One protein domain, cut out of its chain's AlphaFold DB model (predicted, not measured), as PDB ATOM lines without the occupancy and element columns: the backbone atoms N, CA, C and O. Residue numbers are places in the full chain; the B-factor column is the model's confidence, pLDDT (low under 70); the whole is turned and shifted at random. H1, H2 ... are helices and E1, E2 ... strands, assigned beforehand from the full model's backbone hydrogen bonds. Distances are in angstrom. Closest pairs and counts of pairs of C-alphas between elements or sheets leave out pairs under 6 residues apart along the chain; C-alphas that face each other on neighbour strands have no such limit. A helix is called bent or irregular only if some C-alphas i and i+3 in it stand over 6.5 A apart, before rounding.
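Overview. This is residues 9 to 123 of the 278 residues of the protein "Carbohydrate-binding protein" of Verrucomicrobiales bacterium (UniProt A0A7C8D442). H5 lies in the middle of a small group of crossed helices, with H1, H3 and H4 packed on it at steep or nearly right angles. At one end of the long axis, away from H1, H2, H3 and H4, E1 and E2 pair as a small two-stranded ribbon, and residues 13 to 18 stick out beside it; the loop of residues 72 to 89 lies toward the other end. The printed part has 115 residues, with five named helices and two named strands in the order E1, H1, H2, H3, H4, H5, E2; the sheet, E1 - E2, is antiparallel. The class is mostly helix, though under half of the residues, 53 of 115, are in named elements. The whole is compact, with a radius of gyration of the C-alphas of 14.6 A, and only just elongated, spanning 43 by 29 by 26 A.

Along the chain. E1, residues 9 to 12, begins at C-alpha 9 (141.156, 180.484, 134.512) and is 10.3 A long. H1, residues 23 to 30, is 11.0 A long. H2, residues 33 to 36, is neither bent nor irregular, but only just: C-alphas 33 and 36 are 6.3 A apart. H3 is residues 48 to 55, and H4, residues 61 to 71, is 15.3 A long. H5, residues 90 to 102, measures 18.5 A and begins at C-alpha 90 (147.601, 206.286, 145.477). E2, residues 110 to 114, is 13.6 A long and ends at C-alpha 114 (132.599, 188.696, 133.658).

Arrangement. H5 is the hub, and the helix packing is mostly crossed, with no touching pair at a shallow tilt. H1 touches residues 95 to 99 of H5 alone, about perpendicular at 75 degrees; the closest C-alphas, of Val 24 and Met 96, are 5.8 A apart. H3 touches residues 100 to 102 of H5 alone, about perpendicular at 88 degrees, with the C-alphas of Ala 52 and Tyr 101 closest at 4.2 A. H4 touches H5 at a steep tilt of 50 degrees, opposite ways; the C-alphas of Val 66 and Glu 94 are closest, at 5.9 A. H2 touches no helix and is apart from E2, only just, at 8.4 A. E1 and E2 run antiparallel at 167 degrees; N 9 and O 111 are within hydrogen-bond range at 2.8 A, as are N 111 and O 9 at 2.9 A. In H1, H3, H4 and H5 every O i to N i+4 pair is within hydrogen-bond range; H2 is too short for such a pair.

Size, cuts and confidence. The two C-alphas farthest apart, of Asn 16 and Glu 79, are 46.7 A apart. The printed part has no cut. The links H2 to H3 and H4 to H5 are long. Residues 13 to 18 stand free. The mean pLDDT of the printed part is 83.3, and it is under 70 at residues 15 to 23, 105 to 111, 115 to 118 and 120 to 123.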
ATOM      1  N   ALA A   9     140.493 181.711 134.899       79.00
ATOM      2  CA  ALA A   9     141.156 180.484 134.512       79.00
ATOM      3  C   ALA A   9     142.667 180.660 134.522       79.00
ATOM      4  O   ALA A   9     143.198 181.706 134.140       79.00
ATOM      5  N   ARG A  10     143.350 179.621 134.990       78.12
ATOM      6  CA  ARG A  10     144.799 179.583 135.165       78.12
ATOM      7  C   ARG A  10     145.335 178.253 134.684       78.12
ATOM      8  O   ARG A  10     144.673 177.232 134.857       78.12
ATOM      9  N   PHE A  11     146.535 178.261 134.119       79.31
ATOM     10  CA  PHE A  11     147.160 177.064 133.568       79.31
ATOM     11  C   PHE A  11     148.514 176.828 134.225       79.31
ATOM     12  O   PHE A  11     149.316 177.750 134.327       79.31
ATOM     13  N   GLN A  12     148.748 175.599 134.681       79.00
ATOM     14  CA  GLN A  12     149.953 175.200 135.409       79.00
ATOM     15  C   GLN A  12     150.625 173.996 134.746       79.00
ATOM     16  O   GLN A  12     149.970 173.177 134.083       79.00
ATOM     17  N   LYS A  13     151.939 173.880 134.935       78.00
ATOM     18  CA  LYS A  13     152.790 172.786 134.451       78.00
ATOM     19  C   LYS A  13     152.733 171.558 135.352       78.00
ATOM     20  O   LYS A  13     152.817 170.444 134.845       78.00
ATOM     21  N   ASP A  14     152.554 171.751 136.653       73.75
ATOM     22  CA  ASP A  14     152.468 170.681 137.645       73.75
ATOM     23  C   ASP A  14     151.701 171.140 138.900       73.75
ATOM     24  O   ASP A  14     151.320 172.306 139.016       73.75
ATOM     25  N   LEU A  15     151.423 170.206 139.818       67.25
ATOM     26  CA  LEU A  15     150.648 170.463 141.042       67.25
ATOM     27  C   LEU A  15     151.372 171.364 142.052       67.25
ATOM     28  O   LEU A  15     150.725 171.939 142.925       67.25
ATOM     29  N   ASN A  16     152.696 171.451 141.958       64.56
ATOM     30  CA  ASN A  16     153.558 172.142 142.907       64.56
ATOM     31  C   ASN A  16     153.991 173.522 142.397       64.56
ATOM     32  O   ASN A  16     154.684 174.240 143.127       64.56
ATOM     33  N   GLU A  17     153.598 173.907 141.176       67.50
ATOM     34  CA  GLU A  17     153.847 175.232 140.621       67.50
ATOM     35  C   GLU A  17     153.187 176.270 141.530       67.50
ATOM     36  O   GLU A  17     151.968 176.480 141.514       67.50
ATOM     37  N   LYS A  18     154.023 176.882 142.382       54.31
ATOM     38  CA  LYS A  18     153.586 177.854 143.374       54.31
ATOM     39  C   LYS A  18     152.822 178.962 142.680       54.31
ATOM     40  O   LYS A  18     153.300 179.592 141.738       54.31
ATOM     41  N   GLU A  19     151.635 179.189 143.213       55.47
ATOM     42  CA  GLU A  19     150.738 180.238 142.797       55.47
ATOM     43  C   GLU A  19     151.459 181.589 142.867       55.47
ATOM     44  O   GLU A  19     151.815 182.069 143.943       55.47
ATOM     45  N   ILE A  20     151.657 182.232 141.718       49.72
ATOM     46  CA  ILE A  20     151.855 183.678 141.689       49.72
ATOM     47  C   ILE A  20     150.453 184.275 141.561       49.72
ATOM     48  O   ILE A  20     150.061 184.755 140.494       49.72
ATOM     49  N   VAL A  21     149.645 184.215 142.631       51.50
ATOM     50  CA  VAL A  21     148.550 185.192 142.740       51.50
ATOM     51  C   VAL A  21     149.268 186.507 142.806       51.50
ATOM     52  O   VAL A  21     149.959 186.774 143.786       51.50
ATOM     53  N   HIS A  22     149.156 187.318 141.763       56.47
ATOM     54  CA  HIS A  22     149.606 188.682 141.889       56.47
ATOM     55  C   HIS A  22     148.686 189.290 142.959       56.47
ATOM     56  O   HIS A  22     147.489 189.397 142.687       56.47
ATOM     57  N   PRO A  23     149.158 189.639 144.175       64.75
ATOM     58  CA  PRO A  23     148.271 190.049 145.277       64.75
ATOM     59  C   PRO A  23     147.355 191.219 144.882       64.75
ATOM     60  O   PRO A  23     146.250 191.397 145.388       64.75
ATOM     61  N   VAL A  24     147.808 191.977 143.885       76.62
ATOM     62  CA  VAL A  24     147.084 193.052 143.218       76.62
ATOM     63  C   VAL A  24     145.829 192.591 142.468       76.62
ATOM     64  O   VAL A  24     144.838 193.306 142.525       76.62
ATOM     65  N   LEU A  25     145.809 191.429 141.801       76.31
ATOM     66  CA  LEU A  25     144.599 190.951 141.119       76.31
ATOM     67  C   LEU A  25     143.481 190.679 142.131       76.31
ATOM     68  O   LEU A  25     142.363 191.143 141.926       76.31
ATOM     69  N   GLY A  26     143.792 190.017 143.250       76.31
ATOM     70  CA  GLY A  26     142.821 189.816 144.332       76.31
ATOM     71  C   GLY A  26     142.313 191.144 144.909       76.31
ATOM     72  O   GLY A  26     141.116 191.311 145.157       76.31
ATOM     73  N   MET A  27     143.200 192.139 145.032       80.62
ATOM     74  CA  MET A  27     142.826 193.496 145.441       80.62
ATOM     75  C   MET A  27     141.900 194.178 144.416       80.62
ATOM     76  O   MET A  27     140.912 194.796 144.804       80.62
ATOM     77  N   MET A  28     142.176 194.044 143.114       86.06
ATOM     78  CA  MET A  28     141.331 194.588 142.045       86.06
ATOM     79  C   MET A  28     139.966 193.898 141.987       86.06
ATOM     80  O   MET A  28     138.954 194.566 141.795       86.06
ATOM     81  N   GLN A  29     139.919 192.577 142.173       79.44
ATOM     82  CA  GLN A  29     138.676 191.799 142.219       79.44
ATOM     83  C   GLN A  29     137.796 192.202 143.409       79.44
ATOM     84  O   GLN A  29     136.577 192.270 143.272       79.44
ATOM     85  N   SER A  30     138.418 192.539 144.542       79.56
ATOM     86  CA  SER A  30     137.732 193.051 145.737       79.56
ATOM     87  C   SER A  30     137.322 194.530 145.622       79.56
ATOM     88  O   SER A  30     136.552 195.031 146.439       79.56
ATOM     89  N   SER A  31     137.828 195.238 144.610       87.25
ATOM     90  CA  SER A  31     137.551 196.647 144.310       87.25
ATOM     91  C   SER A  31     136.354 196.795 143.346       87.25
ATOM     92  O   SER A  31     135.647 195.837 143.020       87.25
ATOM     93  N   ASP A  32     136.074 198.019 142.913       88.12
ATOM     94  CA  ASP A  32     135.069 198.381 141.920       88.12
ATOM     95  C   ASP A  32     135.629 198.492 140.492       88.12
ATOM     96  O   ASP A  32     134.843 198.654 139.561       88.12
ATOM     97  N   CYS A  33     136.944 198.346 140.275       90.81
ATOM     98  CA  CYS A  33     137.562 198.475 138.945       90.81
ATOM     99  C   CYS A  33     136.894 197.578 137.901       90.81
ATOM    100  O   CYS A  33     136.583 198.008 136.788       90.81
ATOM    101  N   PHE A  34     136.618 196.326 138.271       88.31
ATOM    102  CA  PHE A  34     135.994 195.399 137.345       88.31
ATOM    103  C   PHE A  34     134.552 195.815 136.986       88.31
ATOM    104  O   PHE A  34     134.038 195.364 135.974       88.31
ATOM    105  N   ASN A  35     133.866 196.672 137.757       86.12
ATOM    106  CA  ASN A  35     132.467 197.046 137.472       86.12
ATOM    107  C   ASN A  35     132.287 197.697 136.107       86.12
ATOM    108  O   ASN A  35     131.246 197.514 135.481       86.12
ATOM    109  N   CYS A  36     133.321 198.394 135.646       90.69
ATOM    110  CA  CYS A  36     133.333 199.059 134.355       90.69
ATOM    111  C   CYS A  36     134.364 198.464 133.390       90.69
ATOM    112  O   CYS A  36     134.268 198.727 132.194       90.69
ATOM    113  N   HIS A  37     135.321 197.671 133.873       91.81
ATOM    114  CA  HIS A  37     136.420 197.130 133.075       91.81
ATOM    115  C   HIS A  37     136.482 195.600 133.131       91.81
ATOM    116  O   HIS A  37     136.170 194.976 134.142       91.81
ATOM    117  N   ALA A  38     136.980 194.983 132.066       87.25
ATOM    118  CA  ALA A  38     137.402 193.587 132.078       87.25
ATOM    119  C   ALA A  38     138.790 193.462 131.447       87.25
ATOM    120  O   ALA A  38     139.299 194.414 130.857       87.25
ATOM    121  N   VAL A  39     139.425 192.295 131.578       85.06
ATOM    122  CA  VAL A  39     140.778 192.102 131.036       85.06
ATOM    123  C   VAL A  39     140.765 192.253 129.516       85.06
ATOM    124  O   VAL A  39     141.508 193.070 128.980       85.06
ATOM    125  N   GLN A  40     139.893 191.507 128.836       83.19
ATOM    126  CA  GLN A  40     139.899 191.384 127.372       83.19
ATOM    127  C   GLN A  40     138.677 192.007 126.689       83.19
ATOM    128  O   GLN A  40     138.768 192.384 125.527       83.19
ATOM    129  N   GLN A  41     137.553 192.142 127.395       82.50
ATOM    130  CA  GLN A  41     136.299 192.629 126.820       82.50
ATOM    131  C   GLN A  41     135.970 194.058 127.257       82.50
ATOM    132  O   GLN A  41     136.297 194.486 128.368       82.50
ATOM    133  N   LYS A  42     135.307 194.803 126.371       88.06
ATOM    134  CA  LYS A  42     134.767 196.123 126.691       88.06
ATOM    135  C   LYS A  42     133.451 195.943 127.443       88.06
ATOM    136  O   LYS A  42     132.565 195.252 126.954       88.06
ATOM    137  N   ILE A  43     133.331 196.585 128.605       86.38
ATOM    138  CA  ILE A  43     132.096 196.597 129.404       86.38
ATOM    139  C   ILE A  43     131.485 198.000 129.344       86.38
ATOM    140  O   ILE A  43     130.618 198.267 128.518       86.38
ATOM    141  N   VAL A  44     131.996 198.922 130.164       90.94
ATOM    142  CA  VAL A  44     131.684 200.360 130.100       90.94
ATOM    143  C   VAL A  44     132.948 201.117 129.707       90.94
ATOM    144  O   VAL A  44     132.978 201.837 128.710       90.94
ATOM    145  N   GLY A  45     134.013 200.897 130.476       90.88
ATOM    146  CA  GLY A  45     135.367 201.321 130.166       90.88
ATOM    147  C   GLY A  45     136.067 200.368 129.189       90.88
ATOM    148  O   GLY A  45     135.575 199.267 128.910       90.88
ATOM    149  N   PRO A  46     137.225 200.787 128.654       93.62
ATOM    150  CA  PRO A  46     138.036 199.957 127.769       93.62
ATOM    151  C   PRO A  46     138.548 198.694 128.489       93.62
ATOM    152  O   PRO A  46     138.730 198.716 129.716       93.62
ATOM    153  N   PRO A  47     138.849 197.620 127.743       92.38
ATOM    154  CA  PRO A  47     139.588 196.475 128.263       92.38
ATOM    155  C   PRO A  47     140.916 196.893 128.914       92.38
ATOM    156  O   PRO A  47     141.624 197.765 128.403       92.38
ATOM    157  N   PHE A  48     141.321 196.224 129.999       93.19
ATOM    158  CA  PHE A  48     142.643 196.440 130.602       93.19
ATOM    159  C   PHE A  48     143.778 196.152 129.617       93.19
ATOM    160  O   PHE A  48     144.794 196.836 129.650       93.19
ATOM    161  N   MET A  49     143.581 195.208 128.697       89.62
ATOM    162  CA  MET A  49     144.510 194.935 127.602       89.62
ATOM    163  C   MET A  49     144.735 196.144 126.683       89.62
ATOM    164  O   MET A  49     145.874 196.416 126.313       89.62
ATOM    165  N   GLU A  50     143.687 196.903 126.349       93.62
ATOM    166  CA  GLU A  50     143.825 198.125 125.542       93.62
ATOM    167  C   GLU A  50     144.524 199.234 126.330       93.62
ATOM    168  O   GLU A  50     145.363 199.952 125.786       93.62
ATOM    169  N   ILE A  51     144.222 199.354 127.627       95.12
ATOM    170  CA  ILE A  51     144.913 200.288 128.523       95.12
ATOM    171  C   ILE A  51     146.407 199.957 128.577       95.12
ATOM    172  O   ILE A  51     147.239 200.854 128.431       95.12
ATOM    173  N   ALA A  52     146.743 198.678 128.750       94.00
ATOM    174  CA  ALA A  52     148.114 198.194 128.745       94.00
ATOM    175  C   ALA A  52     148.803 198.555 127.429       94.00
ATOM    176  O   ALA A  52     149.855 199.182 127.442       94.00
ATOM    177  N   GLU A  53     148.189 198.231 126.293       93.56
ATOM    178  CA  GLU A  53     148.771 198.493 124.978       93.56
ATOM    179  C   GLU A  53     148.998 199.985 124.722       93.56
ATOM    180  O   GLU A  53     150.043 200.380 124.208       93.56
ATOM    181  N   ARG A  54     148.063 200.836 125.154       94.56
ATOM    182  CA  ARG A  54     148.173 202.283 124.968       94.56
ATOM    183  C   ARG A  54     149.276 202.923 125.800       94.56
ATOM    184  O   ARG A  54     149.800 203.941 125.360       94.56
ATOM    185  N   TYR A  55     149.590 202.406 126.989       95.06
ATOM    186  CA  TYR A  55     150.449 203.106 127.958       95.06
ATOM    187  C   TYR A  55     151.733 202.366 128.355       95.06
ATOM    188  O   TYR A  55     152.613 202.965 128.978       95.06
ATOM    189  N   ARG A  56     151.881 201.083 128.014       90.31
ATOM    190  CA  ARG A  56     153.061 200.284 128.374       90.31
ATOM    191  C   ARG A  56     154.341 200.938 127.849       90.31
ATOM    192  O   ARG A  56     154.444 201.301 126.683       90.31
ATOM    193  N   GLY A  57     155.338 201.063 128.725       88.12
ATOM    194  CA  GLY A  57     156.657 201.605 128.382       88.12
ATOM    195  C   GLY A  57     156.722 203.127 128.212       88.12
ATOM    196  O   GLY A  57     157.808 203.651 127.978       88.12
ATOM    197  N   GLN A  58     155.611 203.854 128.360       94.56
ATOM    198  CA  GLN A  58     155.621 205.315 128.312       94.56
ATOM    199  C   GLN A  58     156.072 205.905 129.651       94.56
ATOM    200  O   GLN A  58     155.525 205.585 130.711       94.56
ATOM    201  N   ALA A  59     157.058 206.802 129.605       94.00
ATOM    202  CA  ALA A  59     157.536 207.510 130.787       94.00
ATOM    203  C   ALA A  59     156.413 208.365 131.403       94.00
ATOM    204  O   ALA A  59     155.720 209.099 130.699       94.00
ATOM    205  N   GLY A  60     156.220 208.269 132.721       93.56
ATOM    206  CA  GLY A  60     155.200 209.037 133.443       93.56
ATOM    207  C   GLY A  60     153.758 208.532 133.276       93.56
ATOM    208  O   GLY A  60     152.824 209.152 133.791       93.56
ATOM    209  N   ALA A  61     153.530 207.447 132.525       95.88
ATOM    210  CA  ALA A  61     152.177 206.990 132.220       95.88
ATOM    211  C   ALA A  61     151.471 206.345 133.417       95.88
ATOM    212  O   ALA A  61     150.243 206.397 133.490       95.88
ATOM    213  N   VAL A  62     152.211 205.739 134.348       93.62
ATOM    214  CA  VAL A  62     151.623 205.175 135.572       93.62
ATOM    215  C   VAL A  62     151.109 206.313 136.447       93.62
ATOM    216  O   VAL A  62     149.945 206.315 136.824       93.62
ATOM    217  N   GLU A  63     151.931 207.330 136.683       95.06
ATOM    218  CA  GLU A  63     151.619 208.481 137.530       95.06
ATOM    219  C   GLU A  63     150.401 209.248 136.996       95.06
ATOM    220  O   GLU A  63     149.489 209.589 137.753       95.06
ATOM    221  N   GLN A  64     150.333 209.457 135.677       95.44
ATOM    222  CA  GLN A  64     149.168 210.067 135.033       95.44
ATOM    223  C   GLN A  64     147.906 209.212 135.188       95.44
ATOM    224  O   GLN A  64     146.840 209.742 135.509       95.44
ATOM    225  N   SER A  65     148.006 207.899 134.974       96.75
ATOM    226  CA  SER A  65     146.864 206.998 135.122       96.75
ATOM    227  C   SER A  65     146.394 206.896 136.572       96.75
ATOM    228  O   SER A  65     145.188 206.870 136.799       96.75
ATOM    229  N   VAL A  66     147.295 206.958 137.559       96.81
ATOM    230  CA  VAL A  66     146.924 207.026 138.982       96.81
ATOM    231  C   VAL A  66     146.061 208.258 139.245       96.81
ATOM    232  O   VAL A  66     145.006 208.152 139.867       96.81
ATOM    233  N   GLN A  67     146.459 209.425 138.728       96.44
ATOM    234  CA  GLN A  67     145.666 210.645 138.895       96.44
ATOM    235  C   GLN A  67     144.287 210.529 138.239       96.44
ATOM    236  O   GLN A  67     143.307 210.969 138.835       96.44
ATOM    237  N   ARG A  68     144.197 209.905 137.058       95.56
ATOM    238  CA  ARG A  68     142.921 209.668 136.360       95.56
ATOM    239  C   ARG A  68     141.999 208.725 137.132       95.56
ATOM    240  O   ARG A  68     140.801 208.960 137.165       95.56
ATOM    241  N   VAL A  69     142.537 207.688 137.765       96.44
ATOM    242  CA  VAL A  69     141.738 206.749 138.567       96.44
ATOM    243  C   VAL A  69     141.251 207.421 139.854       96.44
ATOM    244  O   VAL A  69     140.071 207.351 140.182       96.44
ATOM    245  N   ILE A  70     142.126 208.134 140.568       96.38
ATOM    246  CA  ILE A  70     141.771 208.770 141.848       96.38
ATOM    247  C   ILE A  70     140.805 209.947 141.658       96.38
ATOM    248  O   ILE A  70     139.884 210.111 142.454       96.38
ATOM    249  N   LYS A  71     141.005 210.777 140.626       96.31
ATOM    250  CA  LYS A  71     140.223 212.009 140.395       96.31
ATOM    251  C   LYS A  71     139.082 211.839 139.392       96.31
ATOM    252  O   LYS A  71     138.306 212.773 139.210       96.31
ATOM    253  N   GLY A  72     138.991 210.682 138.745       94.44
ATOM    254  CA  GLY A  72     138.142 210.476 137.579       94.44
ATOM    255  C   GLY A  72     138.759 211.049 136.299       94.44
ATOM    256  O   GLY A  72     139.753 211.785 136.314       94.44
ATOM    257  N   SER A  73     138.182 210.689 135.153       93.94
ATOM    258  CA  SER A  73     138.616 211.203 133.849       93.94
ATOM    259  C   SER A  73     137.496 211.181 132.813       93.94
ATOM    260  O   SER A  73     136.616 210.328 132.862       93.94
ATOM    261  N   THR A  74     137.557 212.093 131.841       93.50
ATOM    262  CA  THR A  74     136.573 212.214 130.752       93.50
ATOM    263  C   THR A  74     137.302 212.435 129.427       93.50
ATOM    264  O   THR A  74     138.367 213.051 129.408       93.50
ATOM    265  N   GLY A  75     136.765 211.923 128.315       90.38
ATOM    266  CA  GLY A  75     137.268 212.199 126.961       90.38
ATOM    267  C   GLY A  75     138.516 211.416 126.533       90.38
ATOM    268  O   GLY A  75     138.912 211.490 125.375       90.38
ATOM    269  N   ILE A  76     139.134 210.630 127.423       91.12
ATOM    270  CA  ILE A  76     140.345 209.849 127.100       91.12
ATOM    271  C   ILE A  76     140.018 208.551 126.347       91.12
ATOM    272  O   ILE A  76     140.765 208.149 125.452       91.12
ATOM    273  N   TRP A  77     138.921 207.894 126.728       90.50
ATOM    274  CA  TRP A  77     138.485 206.588 126.206       90.50
ATOM    275  C   TRP A  77     137.049 206.605 125.656       90.50
ATOM    276  O   TRP A  77     136.492 205.557 125.337       90.50
ATOM    277  N   GLY A  78     136.451 207.793 125.552       87.38
ATOM    278  CA  GLY A  78     135.075 208.001 125.116       87.38
ATOM    279  C   GLY A  78     134.373 209.095 125.917       87.38
ATOM    280  O   GLY A  78     134.987 209.779 126.741       87.38
ATOM    281  N   GLU A  79     133.078 209.244 125.655       88.62
ATOM    282  CA  GLU A  79     132.218 210.250 126.291       88.62
ATOM    283  C   GLU A  79     131.810 209.866 127.717       88.62
ATOM    284  O   GLU A  79     131.574 210.742 128.545       88.62
ATOM    285  N   VAL A  80     131.762 208.563 128.025       90.31
ATOM    286  CA  VAL A  80     131.423 208.073 129.364       90.31
ATOM    287  C   VAL A  80     132.575 208.389 130.327       90.31
ATOM    288  O   VAL A  80     133.686 207.888 130.119       90.31
ATOM    289  N   PRO A  81     132.352 209.203 131.376       93.31
ATOM    290  CA  PRO A  81     133.397 209.535 132.331       93.31
ATOM    291  C   PRO A  81     133.707 208.346 133.248       93.31
ATOM    292  O   PRO A  81     132.810 207.641 133.710       93.31
ATOM    293  N   MET A  82     134.986 208.157 133.563       94.81
ATOM    294  CA  MET A  82     135.420 207.312 134.673       94.81
ATOM    295  C   MET A  82     135.248 208.102 135.973       94.81
ATOM    296  O   MET A  82     135.797 209.198 136.104       94.81
ATOM    297  N   LEU A  83     134.478 207.557 136.916       93.69
ATOM    298  CA  LEU A  83     134.236 208.185 138.216       93.69
ATOM    299  C   LEU A  83     135.524 208.225 139.066       93.69
ATOM    300  O   LEU A  83     136.421 207.411 138.851       93.69
ATOM    301  N   PRO A  84     135.639 209.152 140.030       95.50
ATOM    302  CA  PRO A  84     136.739 209.148 140.992       95.50
ATOM    303  C   PRO A  84     136.686 207.919 141.912       95.50
ATOM    304  O   PRO A  84     135.652 207.650 142.518       95.50
ATOM    305  N   HIS A  85     137.813 207.221 142.075       93.62
ATOM    306  CA  HIS A  85     137.938 206.051 142.954       93.62
ATOM    307  C   HIS A  85     138.656 206.406 144.270       93.62
ATOM    308  O   HIS A  85     139.731 205.888 144.585       93.62
ATOM    309  N   THR A  86     138.078 207.328 145.048       92.06
ATOM    310  CA  THR A  86     138.691 207.880 146.275       92.06
ATOM    311  C   THR A  86     138.774 206.892 147.441       92.06
ATOM    312  O   THR A  86     139.403 207.188 148.452       92.06
ATOM    313  N   GLN A  87     138.149 205.720 147.320       89.50
ATOM    314  CA  GLN A  87     138.255 204.620 148.279       89.50
ATOM    315  C   GLN A  87     139.621 203.912 148.255       89.50
ATOM    316  O   GLN A  87     139.906 203.118 149.151       89.50
ATOM    317  N   HIS A  88     140.452 204.161 147.239       91.94
ATOM    318  CA  HIS A  88     141.779 203.561 147.107       91.94
ATOM    319  C   HIS A  88     142.887 204.569 147.396       91.94
ATOM    320  O   HIS A  88     142.795 205.747 147.047       91.94
ATOM    321  N   SER A  89     143.978 204.095 147.998       92.81
ATOM    322  CA  SER A  89     145.186 204.903 148.135       92.81
ATOM    323  C   SER A  89     145.928 205.012 146.798       92.81
ATOM    324  O   SER A  89     145.848 204.129 145.942       92.81
ATOM    325  N   VAL A  90     146.716 206.079 146.640       93.06
ATOM    326  CA  VAL A  90     147.601 206.286 145.477       93.06
ATOM    327  C   VAL A  90     148.480 205.055 145.232       93.06
ATOM    328  O   VAL A  90     148.582 204.589 144.102       93.06
ATOM    329  N   GLN A  91     149.049 204.486 146.299       89.19
ATOM    330  CA  GLN A  91     149.921 203.315 146.222       89.19
ATOM    331  C   GLN A  91     149.173 202.055 145.764       89.19
ATOM    332  O   GLN A  91     149.701 201.289 144.961       89.19
ATOM    333  N   GLN A  92     147.941 201.842 146.242       89.25
ATOM    334  CA  GLN A  92     147.111 200.717 145.798       89.25
ATOM    335  C   GLN A  92     146.811 200.831 144.303       89.25
ATOM    336  O   GLN A  92     147.034 199.880 143.558       89.25
ATOM    337  N   VAL A  93     146.367 202.005 143.849       94.50
ATOM    338  CA  VAL A  93     146.067 202.253 142.432       94.50
ATOM    339  C   VAL A  93     147.310 202.093 141.559       94.50
ATOM    340  O   VAL A  93     147.232 201.518 140.474       94.50
ATOM    341  N   GLU A  94     148.469 202.555 142.025       92.25
ATOM    342  CA  GLU A  94     149.731 202.385 141.309       92.25
ATOM    343  C   GLU A  94     150.064 200.902 141.099       92.25
ATOM    344  O   GLU A  94     150.389 200.492 139.984       92.25
ATOM    345  N   GLN A  95     149.919 200.077 142.140       88.69
ATOM    346  CA  GLN A  95     150.120 198.631 142.043       88.69
ATOM    347  C   GLN A  95     149.153 197.990 141.038       88.69
ATOM    348  O   GLN A  95     149.588 197.197 140.200       88.69
ATOM    349  N   MET A  96     147.868 198.370 141.073       91.88
ATOM    350  CA  MET A  96     146.845 197.916 140.114       91.88
ATOM    351  C   MET A  96     147.217 198.259 138.672       91.88
ATOM    352  O   MET A  96     147.160 197.401 137.794       91.88
ATOM    353  N   LEU A  97     147.654 199.493 138.421       93.25
ATOM    354  CA  LEU A  97     148.041 199.948 137.086       93.25
ATOM    355  C   LEU A  97     149.304 199.265 136.569       93.25
ATOM    356  O   LEU A  97     149.376 198.955 135.381       93.25
ATOM    357  N   ARG A  98     150.282 198.996 137.440       88.69
ATOM    358  CA  ARG A  98     151.484 198.239 137.062       88.69
ATOM    359  C   ARG A  98     151.121 196.832 136.599       88.69
ATOM    360  O   ARG A  98     151.554 196.437 135.521       88.69
ATOM    361  N   TRP A  99     150.240 196.147 137.331       88.38
ATOM    362  CA  TRP A  99     149.702 194.857 136.895       88.38
ATOM    363  C   TRP A  99     148.966 194.968 135.550       88.38
ATOM    364  O   TRP A  99     149.234 194.178 134.648       88.38
ATOM    365  N   ILE A 100     148.107 195.985 135.367       91.12
ATOM    366  CA  ILE A 100     147.426 196.224 134.080       91.12
ATOM    367  C   ILE A 100     148.451 196.377 132.947       91.12
ATOM    368  O   ILE A 100     148.289 195.772 131.894       91.12
ATOM    369  N   TYR A 101     149.524 197.148 133.137       90.31
ATOM    370  CA  TYR A 101     150.504 197.427 132.076       90.31
ATOM    371  C   TYR A 101     151.368 196.207 131.713       90.31
ATOM    372  O   TYR A 101     151.902 196.136 130.598       90.31
ATOM    373  N   GLU A 102     151.491 195.238 132.621       85.50
ATOM    374  CA  GLU A 102     152.197 193.975 132.390       85.50
ATOM    375  C   GLU A 102     151.405 192.981 131.531       85.50
ATOM    376  O   GLU A 102     152.016 192.101 130.913       85.50
ATOM    377  N   LEU A 103     150.079 193.139 131.431       84.50
ATOM    378  CA  LEU A 103     149.222 192.290 130.602       84.50
ATOM    379  C   LEU A 103     149.695 192.307 129.141       84.50
ATOM    380  O   LEU A 103     149.953 193.375 128.587       84.50
ATOM    381  N   LYS A 104     149.807 191.135 128.501       80.38
ATOM    382  CA  LYS A 104     150.291 190.964 127.117       80.38
ATOM    383  C   LYS A 104     149.470 189.903 126.377       80.38
ATOM    384  O   LYS A 104     149.177 188.867 126.977       80.38
ATOM    385  N   PRO A 105     149.158 190.092 125.078       68.19
ATOM    386  CA  PRO A 105     148.396 189.103 124.315       68.19
ATOM    387  C   PRO A 105     149.114 187.749 124.317       68.19
ATOM    388  O   PRO A 105     150.322 187.691 124.082       68.19
ATOM    389  N   GLY A 106     148.396 186.668 124.632       59.56
ATOM    390  CA  GLY A 106     148.942 185.302 124.649       59.56
ATOM    391  C   GLY A 106     150.016 185.017 125.712       59.56
ATOM    392  O   GLY A 106     150.633 183.956 125.665       59.56
ATOM    393  N   LYS A 107     150.269 185.943 126.652       57.09
ATOM    394  CA  LYS A 107     151.245 185.780 127.752       57.09
ATOM    395  C   LYS A 107     150.655 186.002 129.143       57.09
ATOM    396  O   LYS A 107     151.386 185.992 130.128       57.09
ATOM    397  N   THR A 108     149.353 186.225 129.235       56.44
ATOM    398  CA  THR A 108     148.640 186.235 130.505       56.44
ATOM    399  C   THR A 108     148.258 184.803 130.858       56.44
ATOM    400  O   THR A 108     147.293 184.266 130.324       56.44
ATOM    401  N   ASP A 109     148.981 184.198 131.801       54.47
ATOM    402  CA  ASP A 109     148.630 182.891 132.391       54.47
ATOM    403  C   ASP A 109     147.330 182.949 133.229       54.47
ATOM    404  O   ASP A 109     146.910 181.957 133.825       54.47
ATOM    405  N   GLN A 110     146.706 184.130 133.295       61.16
ATOM    406  CA  GLN A 110     145.505 184.444 134.054       61.16
ATOM    407  C   GLN A 110     144.465 185.048 133.113       61.16
ATOM    408  O   GLN A 110     144.600 186.171 132.619       61.16
ATOM    409  N   TRP A 111     143.421 184.271 132.861       65.25
ATOM    410  CA  TRP A 111     142.224 184.688 132.154       65.25
ATOM    411  C   TRP A 111     141.187 185.116 133.192       65.25
ATOM    412  O   TRP A 111     140.996 184.413 134.178       65.25
ATOM    413  N   THR A 112     140.524 186.253 132.981       70.00
ATOM    414  CA  THR A 112     139.422 186.726 133.831       70.00
ATOM    415  C   THR A 112     138.335 187.287 132.933       70.00
ATOM    416  O   THR A 112     138.599 188.228 132.175       70.00
ATOM    417  N   SER A 113     137.121 186.759 133.054       71.50
ATOM    418  CA  SER A 113     135.933 187.307 132.406       71.50
ATOM    419  C   SER A 113     134.797 187.556 133.391       71.50
ATOM    420  O   SER A 113     134.841 187.125 134.546       71.50
ATOM    421  N   ARG A 114     133.799 188.310 132.926       70.94
ATOM    422  CA  ARG A 114     132.599 188.696 133.658       70.94
ATOM    423  C   ARG A 114     131.368 188.090 133.021       70.94
ATOM    424  O   ARG A 114     131.193 188.217 131.820       70.94
ATOM    425  N   GLY A 115     130.467 187.588 133.855       68.88
ATOM    426  CA  GLY A 115     129.204 187.013 133.413       68.88
ATOM    427  C   GLY A 115     129.027 185.575 133.881       68.88
ATOM    428  O   GLY A 115     129.916 184.973 134.481       68.88
ATOM    429  N   LEU A 116     127.833 185.041 133.622       68.00
ATOM    430  CA  LEU A 116     127.433 183.690 134.027       68.00
ATOM    431  C   LEU A 116     127.802 182.610 133.000       68.00
ATOM    432  O   LEU A 116     127.834 181.438 133.352       68.00
ATOM    433  N   ASN A 117     128.067 182.993 131.749       67.75
ATOM    434  CA  ASN A 117     128.378 182.076 130.656       67.75
ATOM    435  C   ASN A 117     129.548 182.627 129.858       67.75
ATOM    436  O   ASN A 117     129.470 183.757 129.382       67.75
ATOM    437  N   GLU A 118     130.596 181.827 129.694       68.62
ATOM    438  CA  GLU A 118     131.791 182.235 128.967       68.62
ATOM    439  C   GLU A 118     132.435 181.071 128.223       68.62
ATOM    440  O   GLU A 118     132.375 179.920 128.663       68.62
ATOM    441  N   ILE A 119     133.091 181.392 127.107       72.44
ATOM    442  CA  ILE A 119     133.941 180.457 126.368       72.44
ATOM    443  C   ILE A 119     135.391 180.761 126.741       72.44
ATOM    444  O   ILE A 119     135.925 181.823 126.427       72.44
ATOM    445  N   LEU A 120     136.033 179.811 127.418       69.62
ATOM    446  CA  LEU A 120     137.451 179.891 127.741       69.62
ATOM    447  C   LEU A 120     138.279 179.297 126.599       69.62
ATOM    448  O   LEU A 120     138.313 178.079 126.416       69.62
ATOM    449  N   GLU A 121     139.010 180.146 125.882       69.44
ATOM    450  CA  GLU A 121     140.069 179.687 124.987       69.44
ATOM    451  C   GLU A 121     141.311 179.318 125.803       69.44
ATOM    452  O   GLU A 121     141.954 180.157 126.437       69.44
ATOM    453  N   VAL A 122     141.640 178.027 125.815       68.38
ATOM    454  CA  VAL A 122     142.812 177.508 126.522       68.38
ATOM    455  C   VAL A 122     144.071 177.820 125.705       68.38
ATOM    456  O   VAL A 122     144.145 177.409 124.544       68.38
ATOM    457  N   PRO A 123     145.092 178.489 126.278       66.69
ATOM    458  CA  PRO A 123     146.346 178.725 125.583       66.69
ATOM    459  C   PRO A 123     146.992 177.384 125.225       66.69
ATOM    460  O   PRO A 123     147.227 176.530 126.086       66.69
TER     461      PRO A 123